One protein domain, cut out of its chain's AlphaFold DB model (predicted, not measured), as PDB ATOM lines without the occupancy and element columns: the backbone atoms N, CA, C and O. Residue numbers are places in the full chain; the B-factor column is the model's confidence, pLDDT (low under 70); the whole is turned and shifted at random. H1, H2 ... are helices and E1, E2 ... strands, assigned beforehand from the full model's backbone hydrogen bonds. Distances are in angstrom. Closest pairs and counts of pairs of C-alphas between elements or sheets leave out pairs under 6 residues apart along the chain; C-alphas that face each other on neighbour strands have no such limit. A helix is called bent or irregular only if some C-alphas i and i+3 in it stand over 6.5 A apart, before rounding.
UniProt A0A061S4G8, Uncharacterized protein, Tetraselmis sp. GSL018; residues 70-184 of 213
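AT A GLANCE: This is residues 70 to 184 of the 213 residues of an uncharacterized protein of Tetraselmis sp. GSL018 (UniProt A0A061S4G8). One antiparallel sheet of five strands is curled like part of a barrel and folded back on itself, with the long, bent E4 as hinge; the short edge strand E3 comes close to E1, and the short helix H1 packs over E1. A long loop stretch, residues 93 to 124, joins E2 to E3. The 115 printed residues hold E1, E2, E3, H1, E4 and E5 in that order; the sheet's order is E2, E1, E4, E5, E3, and the class is mostly strand. The whole is compact and rounded, with a radius of gyration of the C-alphas of 13.1 A and spans of 33 by 32 by 28 A.

IN THESE COORDINATES: E1, residues 70 to 86, begins at C-alpha 70 (-163.408, 25.231, -8.518), bends by 108 degrees at residue 74 and is 32.9 A long. E2 is residues 89 to 92, 10.4 A; E3 is 125 to 127, 6.5 A; H1 is 131 to 136, 8.8 A. E4, residues 150 to 164, 23.0 A, bends at 159; E5, residues 169 to 183, 20.6 A, bends at 173 and ends at C-alpha 183 (-146.753, -1.735, -7.808).

HOW THE PARTS SIT: E2 and E1 face E5 and E3 in this folded sheet, one sheet bent back into two leaves. E1 and E2 form a hairpin, N 84 and O 91 at 2.8 A. E1 and E4 pair by N 79 and O 155, 2.8 A. E4 and E5 form a hairpin, N 171 and O 162 at 2.8 A. E5 and E3 pair by N 170 and O 127, 2.8 A. The closest C-alphas of E1 and E3, Lys 81 and Ala 127, are 4.8 A apart. H1 is on the sheet at a height of 7.6 A, over E1, only just slantwise to it at 59 degrees on the local plane; every O i to N i+4 pair in H1 is within hydrogen-bond range. E3, H1 and E4 make a split strand-helix-strand unit, two strands of one sheet that are not neighbours, with a helix between them along the chain and E5 between them in the sheet; its crossover is right-handed.

THE WHOLE: The farthest C-alphas, Glu 74 and Ala 147, are 36.5 A apart. The printed part has no cut; the links E2 to E3 and H1 to E4 are long. Mean pLDDT of the printed part is 87.3, with residues 110 to 123 and 183 to 184 under 70.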
ATOM      1  N   ALA A  70    -164.641  24.512  -8.215       90.31
ATOM      2  CA  ALA A  70    -163.408  25.231  -8.518       90.31
ATOM      3  C   ALA A  70    -162.713  25.694  -7.239       90.31
ATOM      4  O   ALA A  70    -163.323  26.342  -6.393       90.31
ATOM      5  N   LEU A  71    -161.418  25.420  -7.143       93.88
ATOM      6  CA  LEU A  71    -160.585  25.745  -5.994       93.88
ATOM      7  C   LEU A  71    -159.231  26.291  -6.465       93.88
ATOM      8  O   LEU A  71    -158.817  26.116  -7.615       93.88
ATOM      9  N   THR A  72    -158.519  26.958  -5.561       93.81
ATOM     10  CA  THR A  72    -157.111  27.319  -5.758       93.81
ATOM     11  C   THR A  72    -156.303  26.789  -4.583       93.81
ATOM     12  O   THR A  72    -156.564  27.135  -3.437       93.81
ATOM     13  N   LEU A  73    -155.325  25.942  -4.883       95.75
ATOM     14  CA  LEU A  73    -154.338  25.436  -3.942       95.75
ATOM     15  C   LEU A  73    -153.263  26.513  -3.758       95.75
ATOM     16  O   LEU A  73    -152.345  26.634  -4.574       95.75
ATOM     17  N   GLU A  74    -153.410  27.333  -2.716       95.69
ATOM     18  CA  GLU A  74    -152.461  28.411  -2.380       95.69
ATOM     19  C   GLU A  74    -151.087  27.879  -1.965       95.69
ATOM     20  O   GLU A  74    -150.073  28.565  -2.087       95.69
ATOM     21  N   LYS A  75    -151.061  26.647  -1.455       96.31
ATOM     22  CA  LYS A  75    -149.854  25.932  -1.060       96.31
ATOM     23  C   LYS A  75    -149.803  24.605  -1.785       96.31
ATOM     24  O   LYS A  75    -150.822  24.046  -2.180       96.31
ATOM     25  N   ALA A  76    -148.587  24.110  -1.934       97.56
ATOM     26  CA  ALA A  76    -148.359  22.830  -2.554       97.56
ATOM     27  C   ALA A  76    -148.883  21.696  -1.654       97.56
ATOM     28  O   ALA A  76    -148.412  21.520  -0.530       97.56
ATOM     29  N   GLU A  77    -149.834  20.924  -2.168       98.25
ATOM     30  CA  GLU A  77    -150.495  19.811  -1.481       98.25
ATOM     31  C   GLU A  77    -150.118  18.463  -2.107       98.25
ATOM     32  O   GLU A  77    -149.656  18.398  -3.248       98.25
ATOM     33  N   LEU A  78    -150.281  17.375  -1.350       98.12
ATOM     34  CA  LEU A  78    -149.955  16.022  -1.801       98.12
ATOM     35  C   LEU A  78    -151.193  15.297  -2.328       98.12
ATOM     36  O   LEU A  78    -152.242  15.279  -1.692       98.12
ATOM     37  N   PHE A  79    -151.016  14.641  -3.468       97.94
ATOM     38  CA  PHE A  79    -152.012  13.808  -4.124       97.94
ATOM     39  C   PHE A  79    -151.373  12.516  -4.628       97.94
ATOM     40  O   PHE A  79    -150.148  12.358  -4.660       97.94
ATOM     41  N   TYR A  80    -152.219  11.599  -5.076       97.25
ATOM     42  CA  TYR A  80    -151.830  10.280  -5.544       97.25
ATOM     43  C   TYR A  80    -152.433  10.010  -6.914       97.25
ATOM     44  O   TYR A  80    -153.592  10.331  -7.180       97.25
ATOM     45  N   LYS A  81    -151.638   9.430  -7.808       96.12
ATOM     46  CA  LYS A  81    -152.057   9.137  -9.177       96.12
ATOM     47  C   LYS A  81    -151.569   7.760  -9.590       96.12
ATOM     48  O   LYS A  81    -150.399   7.443  -9.406       96.12
ATOM     49  N   VAL A  82    -152.437   6.981 -10.228       95.31
ATOM     50  CA  VAL A  82    -152.015   5.776 -10.945       95.31
ATOM     51  C   VAL A  82    -151.549   6.144 -12.354       95.31
ATOM     52  O   VAL A  82    -152.238   6.837 -13.111       95.31
ATOM     53  N   VAL A  83    -150.359   5.673 -12.704       95.50
ATOM     54  CA  VAL A  83    -149.740   5.805 -14.025       95.50
ATOM     55  C   VAL A  83    -149.496   4.423 -14.626       95.50
ATOM     56  O   VAL A  83    -149.371   3.430 -13.914       95.50
ATOM     57  N   ALA A  84    -149.441   4.352 -15.950       94.00
ATOM     58  CA  ALA A  84    -149.032   3.161 -16.675       94.00
ATOM     59  C   ALA A  84    -147.518   3.162 -16.898       94.00
ATOM     60  O   ALA A  84    -146.938   4.195 -17.243       94.00
ATOM     61  N   ILE A  85    -146.896   1.994 -16.761       94.69
ATOM     62  CA  ILE A  85    -145.478   1.778 -17.041       94.69
ATOM     63  C   ILE A  85    -145.317   1.182 -18.434       94.69
ATOM     64  O   ILE A  85    -145.849   0.116 -18.742       94.69
ATOM     65  N   VAL A  86    -144.558   1.871 -19.287       91.62
ATOM     66  CA  VAL A  86    -144.224   1.414 -20.641       91.62
ATOM     67  C   VAL A  86    -142.714   1.510 -20.824       91.62
ATOM     68  O   VAL A  86    -142.171   2.584 -21.076       91.62
ATOM     69  N   GLY A  87    -142.026   0.373 -20.691       93.19
ATOM     70  CA  GLY A  87    -140.565   0.358 -20.605       93.19
ATOM     71  C   GLY A  87    -140.101   0.945 -19.273       93.19
ATOM     72  O   GLY A  87    -140.493   0.452 -18.222       93.19
ATOM     73  N   ASP A  88    -139.292   1.997 -19.329       90.94
ATOM     74  CA  ASP A  88    -138.741   2.749 -18.193       90.94
ATOM     75  C   ASP A  88    -139.468   4.084 -17.939       90.94
ATOM     76  O   ASP A  88    -138.991   4.934 -17.186       90.94
ATOM     77  N   ARG A  89    -140.625   4.294 -18.581       94.44
ATOM     78  CA  ARG A  89    -141.352   5.571 -18.582       94.44
ATOM     79  C   ARG A  89    -142.752   5.428 -17.999       94.44
ATOM     80  O   ARG A  89    -143.399   4.391 -18.153       94.44
ATOM     81  N   MET A  90    -143.218   6.504 -17.366       96.12
ATOM     82  CA  MET A  90    -144.538   6.602 -16.747       96.12
ATOM     83  C   MET A  90    -145.460   7.464 -17.605       96.12
ATOM     84  O   MET A  90    -145.116   8.597 -17.935       96.12
ATOM     85  N   PHE A  91    -146.647   6.961 -17.918       94.75
ATOM     86  CA  PHE A  91    -147.647   7.671 -18.713       94.75
ATOM     87  C   PHE A  91    -148.988   7.734 -17.985       94.75
ATOM     88  O   PHE A  91    -149.344   6.839 -17.222       94.75
ATOM     89  N   SER A  92    -149.764   8.788 -18.224       93.25
ATOM     90  CA  SER A  92    -151.140   8.879 -17.733       93.25
ATOM     91  C   SER A  92    -151.967   7.711 -18.262       93.25
ATOM     92  O   SER A  92    -152.024   7.491 -19.469       93.25
ATOM     93  N   VAL A  93    -152.668   7.001 -17.377       90.06
ATOM     94  CA  VAL A  93    -153.652   5.994 -17.802       90.06
ATOM     95  C   VAL A  93    -154.858   6.660 -18.473       90.06
ATOM     96  O   VAL A  93    -155.482   6.055 -19.332       90.06
ATOM     97  N   PHE A  94    -155.179   7.909 -18.124       85.44
ATOM     98  CA  PHE A  94    -156.368   8.599 -18.636       85.44
ATOM     99  C   PHE A  94    -156.253   8.964 -20.117       85.44
ATOM    100  O   PHE A  94    -157.139   8.632 -20.897       85.44
ATOM    101  N   ASP A  95    -155.169   9.640 -20.504       85.00
ATOM    102  CA  ASP A  95    -154.970  10.080 -21.891       85.00
ATOM    103  C   ASP A  95    -154.043   9.142 -22.687       85.00
ATOM    104  O   ASP A  95    -154.181   9.041 -23.903       85.00
ATOM    105  N   GLY A  96    -153.140   8.409 -22.023       85.81
ATOM    106  CA  GLY A  96    -152.124   7.564 -22.659       85.81
ATOM    107  C   GLY A  96    -150.924   8.320 -23.246       85.81
ATOM    108  O   GLY A  96    -150.090   7.711 -23.911       85.81
ATOM    109  N   LEU A  97    -150.844   9.637 -23.045       88.06
ATOM    110  CA  LEU A  97    -149.954  10.566 -23.754       88.06
ATOM    111  C   LEU A  97    -149.049  11.339 -22.798       88.06
ATOM    112  O   LEU A  97    -147.871  11.552 -23.084       88.06
ATOM    113  N   THR A  98    -149.613  11.802 -21.684       91.62
ATOM    114  CA  THR A  98    -148.923  12.645 -20.714       91.62
ATOM    115  C   THR A  98    -147.873  11.813 -19.996       91.62
ATOM    116  O   THR A  98    -148.202  10.916 -19.221       91.62
ATOM    117  N   GLU A  99    -146.603  12.115 -20.255       95.19
ATOM    118  CA  GLU A  99    -145.472  11.492 -19.577       95.19
ATOM    119  C   GLU A  99    -145.233  12.146 -18.212       95.19
ATOM    120  O   GLU A  99    -145.157  13.370 -18.097       95.19
ATOM    121  N   TYR A 100    -145.049  11.317 -17.191       96.00
ATOM    122  CA  TYR A 100    -144.645  11.731 -15.856       96.00
ATOM    123  C   TYR A 100    -143.171  11.403 -15.630       96.00
ATOM    124  O   TYR A 100    -142.702  10.308 -15.939       96.00
ATOM    125  N   ARG A 101    -142.434  12.356 -15.056       96.44
ATOM    126  CA  ARG A 101    -141.045  12.175 -14.622       96.44
ATOM    127  C   ARG A 101    -140.898  12.695 -13.201       96.44
ATOM    128  O   ARG A 101    -141.418  13.763 -12.885       96.44
ATOM    129  N   LEU A 102    -140.193  11.947 -12.357       96.00
ATOM    130  CA  LEU A 102    -139.921  12.368 -10.982       96.00
ATOM    131  C   LEU A 102    -139.160  13.696 -10.958       96.00
ATOM    132  O   LEU A 102    -138.241  13.909 -11.745       96.00
ATOM    133  N   GLY A 103    -139.576  14.590 -10.065       95.69
ATOM    134  CA  GLY A 103    -139.028  15.934  -9.904       95.69
ATOM    135  C   GLY A 103    -139.342  16.902 -11.048       95.69
ATOM    136  O   GLY A 103    -138.964  18.067 -10.964       95.69
ATOM    137  N   HIS A 104    -140.023  16.464 -12.113       96.88
ATOM    138  CA  HIS A 104    -140.345  17.328 -13.243       96.88
ATOM    139  C   HIS A 104    -141.742  17.926 -13.090       96.88
ATOM    140  O   HIS A 104    -142.740  17.206 -13.054       96.88
ATOM    141  N   ARG A 105    -141.808  19.257 -13.030       96.75
ATOM    142  CA  ARG A 105    -143.070  19.988 -12.949       96.75
ATOM    143  C   ARG A 105    -143.789  19.955 -14.293       96.75
ATOM    144  O   ARG A 105    -143.259  20.390 -15.311       96.75
ATOM    145  N   LEU A 106    -145.024  19.485 -14.271       94.88
ATOM    146  CA  LEU A 106    -145.957  19.504 -15.383       94.88
ATOM    147  C   LEU A 106    -146.962  20.638 -15.171       94.88
ATOM    148  O   LEU A 106    -147.381  20.902 -14.046       94.88
ATOM    149  N   SER A 107    -147.331  21.317 -16.256       92.38
ATOM    150  CA  SER A 107    -148.317  22.404 -16.252       92.38
ATOM    151  C   SER A 107    -149.334  22.154 -17.355       92.38
ATOM    152  O   SER A 107    -148.967  21.963 -18.519       92.38
ATOM    153  N   SER A 108    -150.611  22.137 -16.993       85.00
ATOM    154  CA  SER A 108    -151.698  21.895 -17.931       85.00
ATOM    155  C   SER A 108    -151.775  23.028 -18.948       85.00
ATOM    156  O   SER A 108    -151.599  24.203 -18.611       85.00
ATOM    157  N   ARG A 109    -152.076  22.691 -20.200       71.75
ATOM    158  CA  ARG A 109    -152.225  23.683 -21.266       71.75
ATOM    159  C   ARG A 109    -153.642  24.238 -21.276       71.75
ATOM    160  O   ARG A 109    -154.561  23.509 -21.627       71.75
ATOM    161  N   ARG A 110    -153.793  25.540 -21.014       64.62
ATOM    162  CA  ARG A 110    -155.049  26.258 -21.273       64.62
ATOM    163  C   ARG A 110    -155.444  26.178 -22.748       64.62
ATOM    164  O   ARG A 110    -154.608  26.386 -23.619       64.62
ATOM    165  N   GLY A 111    -156.734  25.979 -23.007       52.69
ATOM    166  CA  GLY A 111    -157.359  26.237 -24.308       52.69
ATOM    167  C   GLY A 111    -157.434  25.071 -25.298       52.69
ATOM    168  O   GLY A 111    -157.751  25.302 -26.459       52.69
ATOM    169  N   VAL A 112    -157.181  23.828 -24.881       49.34
ATOM    170  CA  VAL A 112    -157.419  22.634 -25.716       49.34
ATOM    171  C   VAL A 112    -158.933  22.353 -25.780       49.34
ATOM    172  O   VAL A 112    -159.487  21.693 -24.907       49.34
ATOM    173  N   GLY A 113    -159.614  22.945 -26.763       48.41
ATOM    174  CA  GLY A 113    -161.065  22.823 -26.942       48.41
ATOM    175  C   GLY A 113    -161.582  21.389 -27.153       48.41
ATOM    176  O   GLY A 113    -160.819  20.436 -27.318       48.41
ATOM    177  N   GLU A 114    -162.911  21.263 -27.132       48.66
ATOM    178  CA  GLU A 114    -163.704  20.103 -27.575       48.66
ATOM    179  C   GLU A 114    -163.142  19.419 -28.845       48.66
ATOM    180  O   GLU A 114    -162.563  20.097 -29.695       48.66
ATOM    181  N   PRO A 115    -163.307  18.091 -29.024       47.62
ATOM    182  CA  PRO A 115    -164.222  17.184 -28.309       47.62
ATOM    183  C   PRO A 115    -163.583  16.443 -27.118       47.62
ATOM    184  O   PRO A 115    -164.213  15.594 -26.498       47.62
ATOM    185  N   LEU A 116    -162.309  16.718 -26.814       46.25
ATOM    186  CA  LEU A 116    -161.564  16.085 -25.710       46.25
ATOM    187  C   LEU A 116    -161.501  16.970 -24.448       46.25
ATOM    188  O   LEU A 116    -160.944  16.558 -23.432       46.25
ATOM    189  N   GLY A 117    -162.013  18.201 -24.542       50.97
ATOM    190  CA  GLY A 117    -161.807  19.278 -23.579       50.97
ATOM    191  C   GLY A 117    -162.731  19.189 -22.372       50.97
ATOM    192  O   GLY A 117    -163.896  19.561 -22.439       50.97
ATOM    193  N   TRP A 118    -162.183  18.742 -21.245       51.81
ATOM    194  CA  TRP A 118    -162.806  18.876 -19.935       51.81
ATOM    195  C   TRP A 118    -162.764  20.362 -19.513       51.81
ATOM    196  O   TRP A 118    -161.672  20.942 -19.515       51.81
ATOM    197  N   PRO A 119    -163.896  21.030 -19.209       48.03
ATOM    198  CA  PRO A 119    -163.856  22.415 -18.782       48.03
ATOM    199  C   PRO A 119    -163.658  22.485 -17.261       48.03
ATOM    200  O   PRO A 119    -164.427  21.868 -16.521       48.03
ATOM    201  N   PRO A 120    -162.672  23.258 -16.780       58.22
ATOM    202  CA  PRO A 120    -161.854  24.232 -17.492       58.22
ATOM    203  C   PRO A 120    -160.437  23.706 -17.762       58.22
ATOM    204  O   PRO A 120    -159.801  22.988 -16.993       58.22
ATOM    205  N   VAL A 121    -159.944  24.094 -18.930       59.16
ATOM    206  CA  VAL A 121    -158.777  23.510 -19.596       59.16
ATOM    207  C   VAL A 121    -157.440  23.907 -18.957       59.16
ATOM    208  O   VAL A 121    -156.381  23.741 -19.546       59.16
ATOM    209  N   ASP A 122    -157.469  24.488 -17.766       56.53
ATOM    210  CA  ASP A 122    -156.306  24.828 -16.959       56.53
ATOM    211  C   ASP A 122    -156.021  23.808 -15.861       56.53
ATOM    212  O   ASP A 122    -155.190  24.110 -15.018       56.53
ATOM    213  N   SER A 123    -156.666  22.635 -15.879       59.16
ATOM    214  CA  SER A 123    -156.418  21.541 -14.939       59.16
ATOM    215  C   SER A 123    -156.737  20.181 -15.564       59.16
ATOM    216  O   SER A 123    -157.881  19.738 -15.552       59.16
ATOM    217  N   CYS A 124    -155.736  19.492 -16.120       80.81
ATOM    218  CA  CYS A 124    -155.930  18.197 -16.796       80.81
ATOM    219  C   CYS A 124    -155.238  17.014 -16.105       80.81
ATOM    220  O   CYS A 124    -155.309  15.877 -16.579       80.81
ATOM    221  N   TYR A 125    -154.564  17.248 -14.979       91.25
ATOM    222  CA  TYR A 125    -153.890  16.181 -14.255       91.25
ATOM    223  C   TYR A 125    -154.811  15.598 -13.191       91.25
ATOM    224  O   TYR A 125    -154.908  16.126 -12.087       91.25
ATOM    225  N   PHE A 126    -155.476  14.493 -13.538       92.62
ATOM    226  CA  PHE A 126    -156.354  13.787 -12.609       92.62
ATOM    227  C   PHE A 126    -155.574  13.027 -11.524       92.62
ATOM    228  O   PHE A 126    -154.646  12.280 -11.868       92.62
ATOM    229  N   ALA A 127    -155.951  13.207 -10.256       96.19
ATOM    230  CA  ALA A 127    -155.361  12.560  -9.078       96.19
ATOM    231  C   ALA A 127    -156.382  12.453  -7.924       96.19
ATOM    232  O   ALA A 127    -157.450  13.057  -7.984       96.19
ATOM    233  N   SER A 128    -156.048  11.721  -6.862       97.06
ATOM    234  CA  SER A 128    -156.878  11.571  -5.656       97.06
ATOM    235  C   SER A 128    -156.141  12.039  -4.405       97.06
ATOM    236  O   SER A 128    -154.911  12.090  -4.382       97.06
ATOM    237  N   SER A 129    -156.883  12.374  -3.348       97.06
ATOM    238  CA  SER A 129    -156.295  12.841  -2.083       97.06
ATOM    239  C   SER A 129    -155.649  11.723  -1.268       97.06
ATOM    240  O   SER A 129    -154.790  12.010  -0.439       97.06
ATOM    241  N   THR A 130    -156.031  10.461  -1.490       95.94
ATOM    242  CA  THR A 130    -155.444   9.308  -0.789       95.94
ATOM    243  C   THR A 130    -154.955   8.225  -1.761       95.94
ATOM    244  O   THR A 130    -155.470   8.130  -2.884       95.94
ATOM    245  N   PRO A 131    -153.976   7.391  -1.353       94.94
ATOM    246  CA  PRO A 131    -153.514   6.242  -2.135       94.94
ATOM    247  C   PRO A 131    -154.646   5.282  -2.517       94.94
ATOM    248  O   PRO A 131    -154.737   4.840  -3.660       94.94
ATOM    249  N   GLU A 132    -155.532   4.986  -1.565       93.50
ATOM    250  CA  GLU A 132    -156.622   4.023  -1.718       93.50
ATOM    251  C   GLU A 132    -157.635   4.516  -2.751       93.50
ATOM    252  O   GLU A 132    -158.095   3.742  -3.589       93.50
ATOM    253  N   GLN A 133    -157.954   5.812  -2.739       94.44
ATOM    254  CA  GLN A 133    -158.822   6.416  -3.748       94.44
ATOM    255  C   GLN A 133    -158.194   6.345  -5.141       94.44
ATOM    256  O   GLN A 133    -158.870   5.961  -6.093       94.44
ATOM    257  N   ALA A 134    -156.900   6.656  -5.264       94.50
ATOM    258  CA  ALA A 134    -156.213   6.660  -6.555       94.50
ATOM    259  C   ALA A 134    -156.211   5.276  -7.220       94.50
ATOM    260  O   ALA A 134    -156.366   5.173  -8.434       94.50
ATOM    261  N   VAL A 135    -156.052   4.216  -6.427       92.12
ATOM    262  CA  VAL A 135    -156.083   2.828  -6.905       92.12
ATOM    263  C   VAL A 135    -157.484   2.413  -7.333       92.12
ATOM    264  O   VAL A 135    -157.639   1.777  -8.370       92.12
ATOM    265  N   ASN A 136    -158.488   2.736  -6.518       90.62
ATOM    266  CA  ASN A 136    -159.871   2.329  -6.764       90.62
ATOM    267  C   ASN A 136    -160.576   3.218  -7.800       90.62
ATOM    268  O   ASN A 136    -161.739   2.988  -8.121       90.62
ATOM    269  N   THR A 137    -159.893   4.242  -8.315       89.12
ATOM    270  CA  THR A 137    -160.424   5.115  -9.359       89.12
ATOM    271  C   THR A 137    -160.603   4.323 -10.649       89.12
ATOM    272  O   THR A 137    -159.654   3.742 -11.176       89.12
ATOM    273  N   GLU A 138    -161.818   4.341 -11.195       88.12
ATOM    274  CA  GLU A 138    -162.095   3.712 -12.482       88.12
ATOM    275  C   GLU A 138    -161.334   4.410 -13.616       88.12
ATOM    276  O   GLU A 138    -161.335   5.639 -13.746       88.12
ATOM    277  N   PHE A 139    -160.700   3.616 -14.479       84.06
ATOM    278  CA  PHE A 139    -160.032   4.131 -15.669       84.06
ATOM    279  C   PHE A 139    -160.985   4.167 -16.870       84.06
ATOM    280  O   PHE A 139    -161.850   3.295 -17.005       84.06
ATOM    281  N   PRO A 140    -160.799   5.117 -17.807       81.56
ATOM    282  CA  PRO A 140    -161.537   5.112 -19.061       81.56
ATOM    283  C   PRO A 140    -161.372   3.770 -19.785       81.56
ATOM    284  O   PRO A 140    -160.254   3.336 -20.072       81.56
ATOM    285  N   ARG A 141    -162.494   3.117 -20.119       85.06
ATOM    286  CA  ARG A 141    -162.507   1.798 -20.785       85.06
ATOM    287  C   ARG A 141    -161.790   1.796 -22.139       85.06
ATOM    288  O   ARG A 141    -161.362   0.752 -22.612       85.06
ATOM    289  N   ASN A 142    -161.671   2.965 -22.759       81.62
ATOM    290  CA  ASN A 142    -160.992   3.196 -24.030       81.62
ATOM    291  C   ASN A 142    -159.527   3.649 -23.873       81.62
ATOM    292  O   ASN A 142    -158.924   4.079 -24.857       81.62
ATOM    293  N   SER A 143    -158.944   3.581 -22.672       83.81
ATOM    294  CA  SER A 143    -157.527   3.883 -22.479       83.81
ATOM    295  C   SER A 143    -156.647   2.897 -23.247       83.81
ATOM    296  O   SER A 143    -156.704   1.685 -23.034       83.81
ATOM    297  N   ALA A 144    -155.753   3.422 -24.088       87.12
ATOM    298  CA  ALA A 144    -154.759   2.617 -24.798       87.12
ATOM    299  C   ALA A 144    -153.771   1.909 -23.849       87.12
ATOM    300  O   ALA A 144    -153.117   0.944 -24.243       87.12
ATOM    301  N   LEU A 145    -153.661   2.378 -22.601       89.62
ATOM    302  CA  LEU A 145    -152.744   1.852 -21.591       89.62
ATOM    303  C   LEU A 145    -153.458   1.039 -20.505       89.62
ATOM    304  O   LEU A 145    -152.867   0.759 -19.460       89.62
ATOM    305  N   LEU A 146    -154.707   0.619 -20.740       88.69
ATOM    306  CA  LEU A 146    -155.476  -0.156 -19.767       88.69
ATOM    307  C   LEU A 146    -154.793  -1.489 -19.414       88.69
ATOM    308  O   LEU A 146    -154.742  -1.840 -18.242       88.69
ATOM    309  N   ALA A 147    -154.165  -2.160 -20.383       88.38
ATOM    310  CA  ALA A 147    -153.452  -3.428 -20.173       88.38
ATOM    311  C   ALA A 147    -151.985  -3.279 -19.714       88.38
ATOM    312  O   ALA A 147    -151.319  -4.274 -19.440       88.38
ATOM    313  N   ALA A 148    -151.441  -2.058 -19.670       88.31
ATOM    314  CA  ALA A 148    -150.066  -1.834 -19.221       88.31
ATOM    315  C   ALA A 148    -149.941  -2.014 -17.692       88.31
ATOM    316  O   ALA A 148    -150.905  -1.718 -16.982       88.31
ATOM    317  N   PRO A 149    -148.776  -2.421 -17.154       92.56
ATOM    318  CA  PRO A 149    -148.544  -2.433 -15.709       92.56
ATOM    319  C   PRO A 149    -148.824  -1.066 -15.075       92.56
ATOM    320  O   PRO A 149    -148.574  -0.028 -15.695       92.56
ATOM    321  N   LYS A 150    -149.364  -1.067 -13.856       92.19
ATOM    322  CA  LYS A 150    -149.790   0.140 -13.147       92.19
ATOM    323  C   LYS A 150    -148.895   0.407 -11.948       92.19
ATOM    324  O   LYS A 150    -148.591  -0.496 -11.177       92.19
ATOM    325  N   LEU A 151    -148.527   1.669 -11.785       93.50
ATOM    326  CA  LEU A 151    -147.726   2.147 -10.669       93.50
ATOM    327  C   LEU A 151    -148.447   3.305  -9.995       93.50
ATOM    328  O   LEU A 151    -148.994   4.180 -10.673       93.50
ATOM    329  N   LEU A 152    -148.431   3.325  -8.668       94.69
ATOM    330  CA  LEU A 152    -148.924   4.458  -7.905       94.69
ATOM    331  C   LEU A 152    -147.791   5.468  -7.710       94.69
ATOM    332  O   LEU A 152    -146.685   5.110  -7.318       94.69
ATOM    333  N   ILE A 153    -148.055   6.748  -7.946       95.94
ATOM    334  CA  ILE A 153    -147.098   7.821  -7.675       95.94
ATOM    335  C   ILE A 153    -147.704   8.858  -6.742       95.94
ATOM    336  O   ILE A 153    -148.902   9.145  -6.803       95.94
ATOM    337  N   GLN A 154    -146.857   9.446  -5.902       97.12
ATOM    338  CA  GLN A 154    -147.183  10.670  -5.184       97.12
ATOM    339  C   GLN A 154    -146.858  11.864  -6.077       97.12
ATOM    340  O   GLN A 154    -145.784  11.928  -6.688       97.12
ATOM    341  N   VAL A 155    -147.770  12.824  -6.126       98.06
ATOM    342  CA  VAL A 155    -147.589  14.084  -6.839       98.06
ATOM    343  C   VAL A 155    -147.830  15.241  -5.880       98.06
ATOM    344  O   VAL A 155    -148.759  15.217  -5.079       98.06
ATOM    345  N   GLN A 156    -146.986  16.257  -5.962       98.31
ATOM    346  CA  GLN A 156    -147.206  17.537  -5.308       98.31
ATOM    347  C   GLN A 156    -147.909  18.467  -6.295       98.31
ATOM    348  O   GLN A 156    -147.466  18.571  -7.441       98.31
ATOM    349  N   ALA A 157    -148.989  19.125  -5.887       97.62
ATOM    350  CA  ALA A 157    -149.796  19.960  -6.766       97.62
ATOM    351  C   ALA A 157    -150.092  21.331  -6.164       97.62
ATOM    352  O   ALA A 157    -150.208  21.470  -4.952       97.62
ATOM    353  N   GLU A 158    -150.222  22.336  -7.026       96.81
ATOM    354  CA  GLU A 158    -150.512  23.717  -6.631       96.81
ATOM    355  C   GLU A 158    -151.266  24.474  -7.734       96.81
ATOM    356  O   GLU A 158    -151.347  24.032  -8.887       96.81
ATOM    357  N   GLY A 159    -151.783  25.653  -7.392       93.75
ATOM    358  CA  GLY A 159    -152.495  26.520  -8.323       93.75
ATOM    359  C   GLY A 159    -153.960  26.128  -8.476       93.75
ATOM    360  O   GLY A 159    -154.607  25.681  -7.536       93.75
ATOM    361  N   ARG A 160    -154.524  26.335  -9.665       92.31
ATOM    362  CA  ARG A 160    -155.939  26.035  -9.913       92.31
ATOM    363  C   ARG A 160    -156.201  24.538  -9.818       92.31
ATOM    364  O   ARG A 160    -155.372  23.728 -10.245       92.31
ATOM    365  N   ALA A 161    -157.354  24.196  -9.266       92.75
ATOM    366  CA  ALA A 161    -157.797  22.828  -9.112       92.75
ATOM    367  C   ALA A 161    -159.319  22.738  -9.208       92.75
ATOM    368  O   ALA A 161    -160.036  23.707  -8.957       92.75
ATOM    369  N   TYR A 162    -159.800  21.549  -9.547       92.00
ATOM    370  CA  TYR A 162    -161.217  21.215  -9.525       92.00
ATOM    371  C   TYR A 162    -161.390  19.935  -8.742       92.00
ATOM    372  O   TYR A 162    -160.640  18.983  -8.955       92.00
ATOM    373  N   LYS A 163    -162.362  19.909  -7.840       94.06
ATOM    374  CA  LYS A 163    -162.633  18.749  -6.997       94.06
ATOM    375  C   LYS A 163    -164.003  18.190  -7.319       94.06
ATOM    376  O   LYS A 163    -164.978  18.932  -7.347       94.06
ATOM    377  N   ASN A 164    -164.080  16.877  -7.488       92.75
ATOM    378  CA  ASN A 164    -165.334  16.146  -7.482       92.75
ATOM    379  C   ASN A 164    -165.421  15.299  -6.213       92.75
ATOM    380  O   ASN A 164    -164.772  14.258  -6.102       92.75
ATOM    381  N   ALA A 165    -166.228  15.749  -5.253       91.81
ATOM    382  CA  ALA A 165    -166.364  15.074  -3.966       91.81
ATOM    383  C   ALA A 165    -166.956  13.662  -4.103       91.81
ATOM    384  O   ALA A 165    -166.510  12.753  -3.410       91.81
ATOM    385  N   SER A 166    -167.910  13.468  -5.022       91.56
ATOM    386  CA  SER A 166    -168.568  12.170  -5.229       91.56
ATOM    387  C   SER A 166    -167.635  11.109  -5.816       91.56
ATOM    388  O   SER A 166    -167.764   9.935  -5.490       91.56
ATOM    389  N   LEU A 167    -166.670  11.529  -6.639       89.31
ATOM    390  CA  LEU A 167    -165.693  10.641  -7.271       89.31
ATOM    391  C   LEU A 167    -164.377  10.536  -6.488       89.31
ATOM    392  O   LEU A 167    -163.523   9.732  -6.847       89.31
ATOM    393  N   GLY A 168    -164.165  11.377  -5.468       92.88
ATOM    394  CA  GLY A 168    -162.864  11.486  -4.796       92.88
ATOM    395  C   GLY A 168    -161.731  11.898  -5.748       92.88
ATOM    396  O   GLY A 168    -160.575  11.523  -5.543       92.88
ATOM    397  N   LEU A 169    -162.065  12.636  -6.812       93.19
ATOM    398  CA  LEU A 169    -161.159  12.955  -7.911       93.19
ATOM    399  C   LEU A 169    -160.865  14.452  -7.956       93.19
ATOM    400  O   LEU A 169    -161.750  15.288  -7.774       93.19
ATOM    401  N   TRP A 170    -159.615  14.778  -8.253       94.62
ATOM    402  CA  TRP A 170    -159.126  16.129  -8.457       94.62
ATOM    403  C   TRP A 170    -158.595  16.281  -9.866       94.62
ATOM    404  O   TRP A 170    -157.910  15.390 -10.356       94.62
ATOM    405  N   ALA A 171    -158.853  17.422 -10.486       92.38
ATOM    406  CA  ALA A 171    -158.192  17.858 -11.702       92.38
ATOM    407  C   ALA A 171    -157.265  19.022 -11.350       92.38
ATOM    408  O   ALA A 171    -157.711  20.024 -10.790       92.38
ATOM    409  N   LEU A 172    -155.976  18.880 -11.654       93.56
ATOM    410  CA  LEU A 172    -154.923  19.765 -11.154       93.56
ATOM    411  C   LEU A 172    -154.214  20.497 -12.300       93.56
ATOM    412  O   LEU A 172    -153.948  19.904 -13.353       93.56
ATOM    413  N   SER A 173    -153.883  21.771 -12.073       92.25
ATOM    414  CA  SER A 173    -153.204  22.640 -13.046       92.25
ATOM    415  C   SER A 173    -151.695  22.426 -13.115       92.25
ATOM    416  O   SER A 173    -151.112  22.373 -14.200       92.25
ATOM    417  N   HIS A 174    -151.054  22.260 -11.960       94.81
ATOM    418  CA  HIS A 174    -149.623  22.017 -11.848       94.81
ATOM    419  C   HIS A 174    -149.391  20.800 -10.975       94.81
ATOM    420  O   HIS A 174    -149.928  20.723  -9.873       94.81
ATOM    421  N   VAL A 175    -148.578  19.863 -11.455       96.94
ATOM    422  CA  VAL A 175    -148.212  18.666 -10.694       96.94
ATOM    423  C   VAL A 175    -146.730  18.376 -10.849       96.94
ATOM    424  O   VAL A 175    -146.174  18.491 -11.938       96.94
ATOM    425  N   THR A 176    -146.086  17.960  -9.769       97.94
ATOM    426  CA  THR A 176    -144.700  17.497  -9.757       97.94
ATOM    427  C   THR A 176    -144.683  16.111  -9.126       97.94
ATOM    428  O   THR A 176    -144.947  15.997  -7.932       97.94
ATOM    429  N   PRO A 177    -144.412  15.035  -9.881       97.50
ATOM    430  CA  PRO A 177    -144.239  13.709  -9.299       97.50
ATOM    431  C   PRO A 177    -143.058  13.698  -8.332       97.50
ATOM    432  O   PRO A 177    -141.952  14.072  -8.716       97.50
ATOM    433  N   THR A 178    -143.271  13.275  -7.090       96.62
ATOM    434  CA  THR A 178    -142.239  13.332  -6.042       96.62
ATOM    435  C   THR A 178    -141.746  11.961  -5.611       96.62
ATOM    436  O   THR A 178    -140.596  11.837  -5.203       96.62
ATOM    437  N   LEU A 179    -142.592  10.930  -5.679       94.44
ATOM    438  CA  LEU A 179    -142.272   9.610  -5.140       94.44
ATOM    439  C   LEU A 179    -142.953   8.500  -5.944       94.44
ATOM    440  O   LEU A 179    -144.113   8.641  -6.331       94.44
ATOM    441  N   LEU A 180    -142.240   7.389  -6.144       93.25
ATOM    442  CA  LEU A 180    -142.833   6.137  -6.609       93.25
ATOM    443  C   LEU A 180    -143.317   5.350  -5.398       93.25
ATOM    444  O   LEU A 180    -142.545   5.033  -4.490       93.25
ATOM    445  N   LEU A 181    -144.604   5.052  -5.404       86.44
ATOM    446  CA  LEU A 181    -145.229   4.132  -4.475       86.44
ATOM    447  C   LEU A 181    -145.375   2.791  -5.199       86.44
ATOM    448  O   LEU A 181    -145.205   2.701  -6.409       86.44
ATOM    449  N   SER A 182    -145.562   1.730  -4.435       79.00
ATOM    450  CA  SER A 182    -145.417   0.336  -4.869       79.00
ATOM    451  C   SER A 182    -146.268  -0.040  -6.093       79.00
ATOM    452  O   SER A 182    -147.209   0.668  -6.457       79.00
ATOM    453  N   ASP A 183    -145.958  -1.188  -6.704       68.75
ATOM    454  CA  ASP A 183    -146.753  -1.735  -7.808       68.75
ATOM    455  C   ASP A 183    -148.204  -1.981  -7.377       68.75
ATOM    456  O   ASP A 183    -148.479  -2.617  -6.354       68.75
ATOM    457  N   VAL A 184    -149.141  -1.491  -8.191       67.25
ATOM    458  CA  VAL A 184    -150.571  -1.731  -8.004       67.25
ATOM    459  C   VAL A 184    -150.876  -3.092  -8.621       67.25
ATOM    460  O   VAL A 184    -151.052  -3.215  -9.832       67.25
TER     461      VAL A 184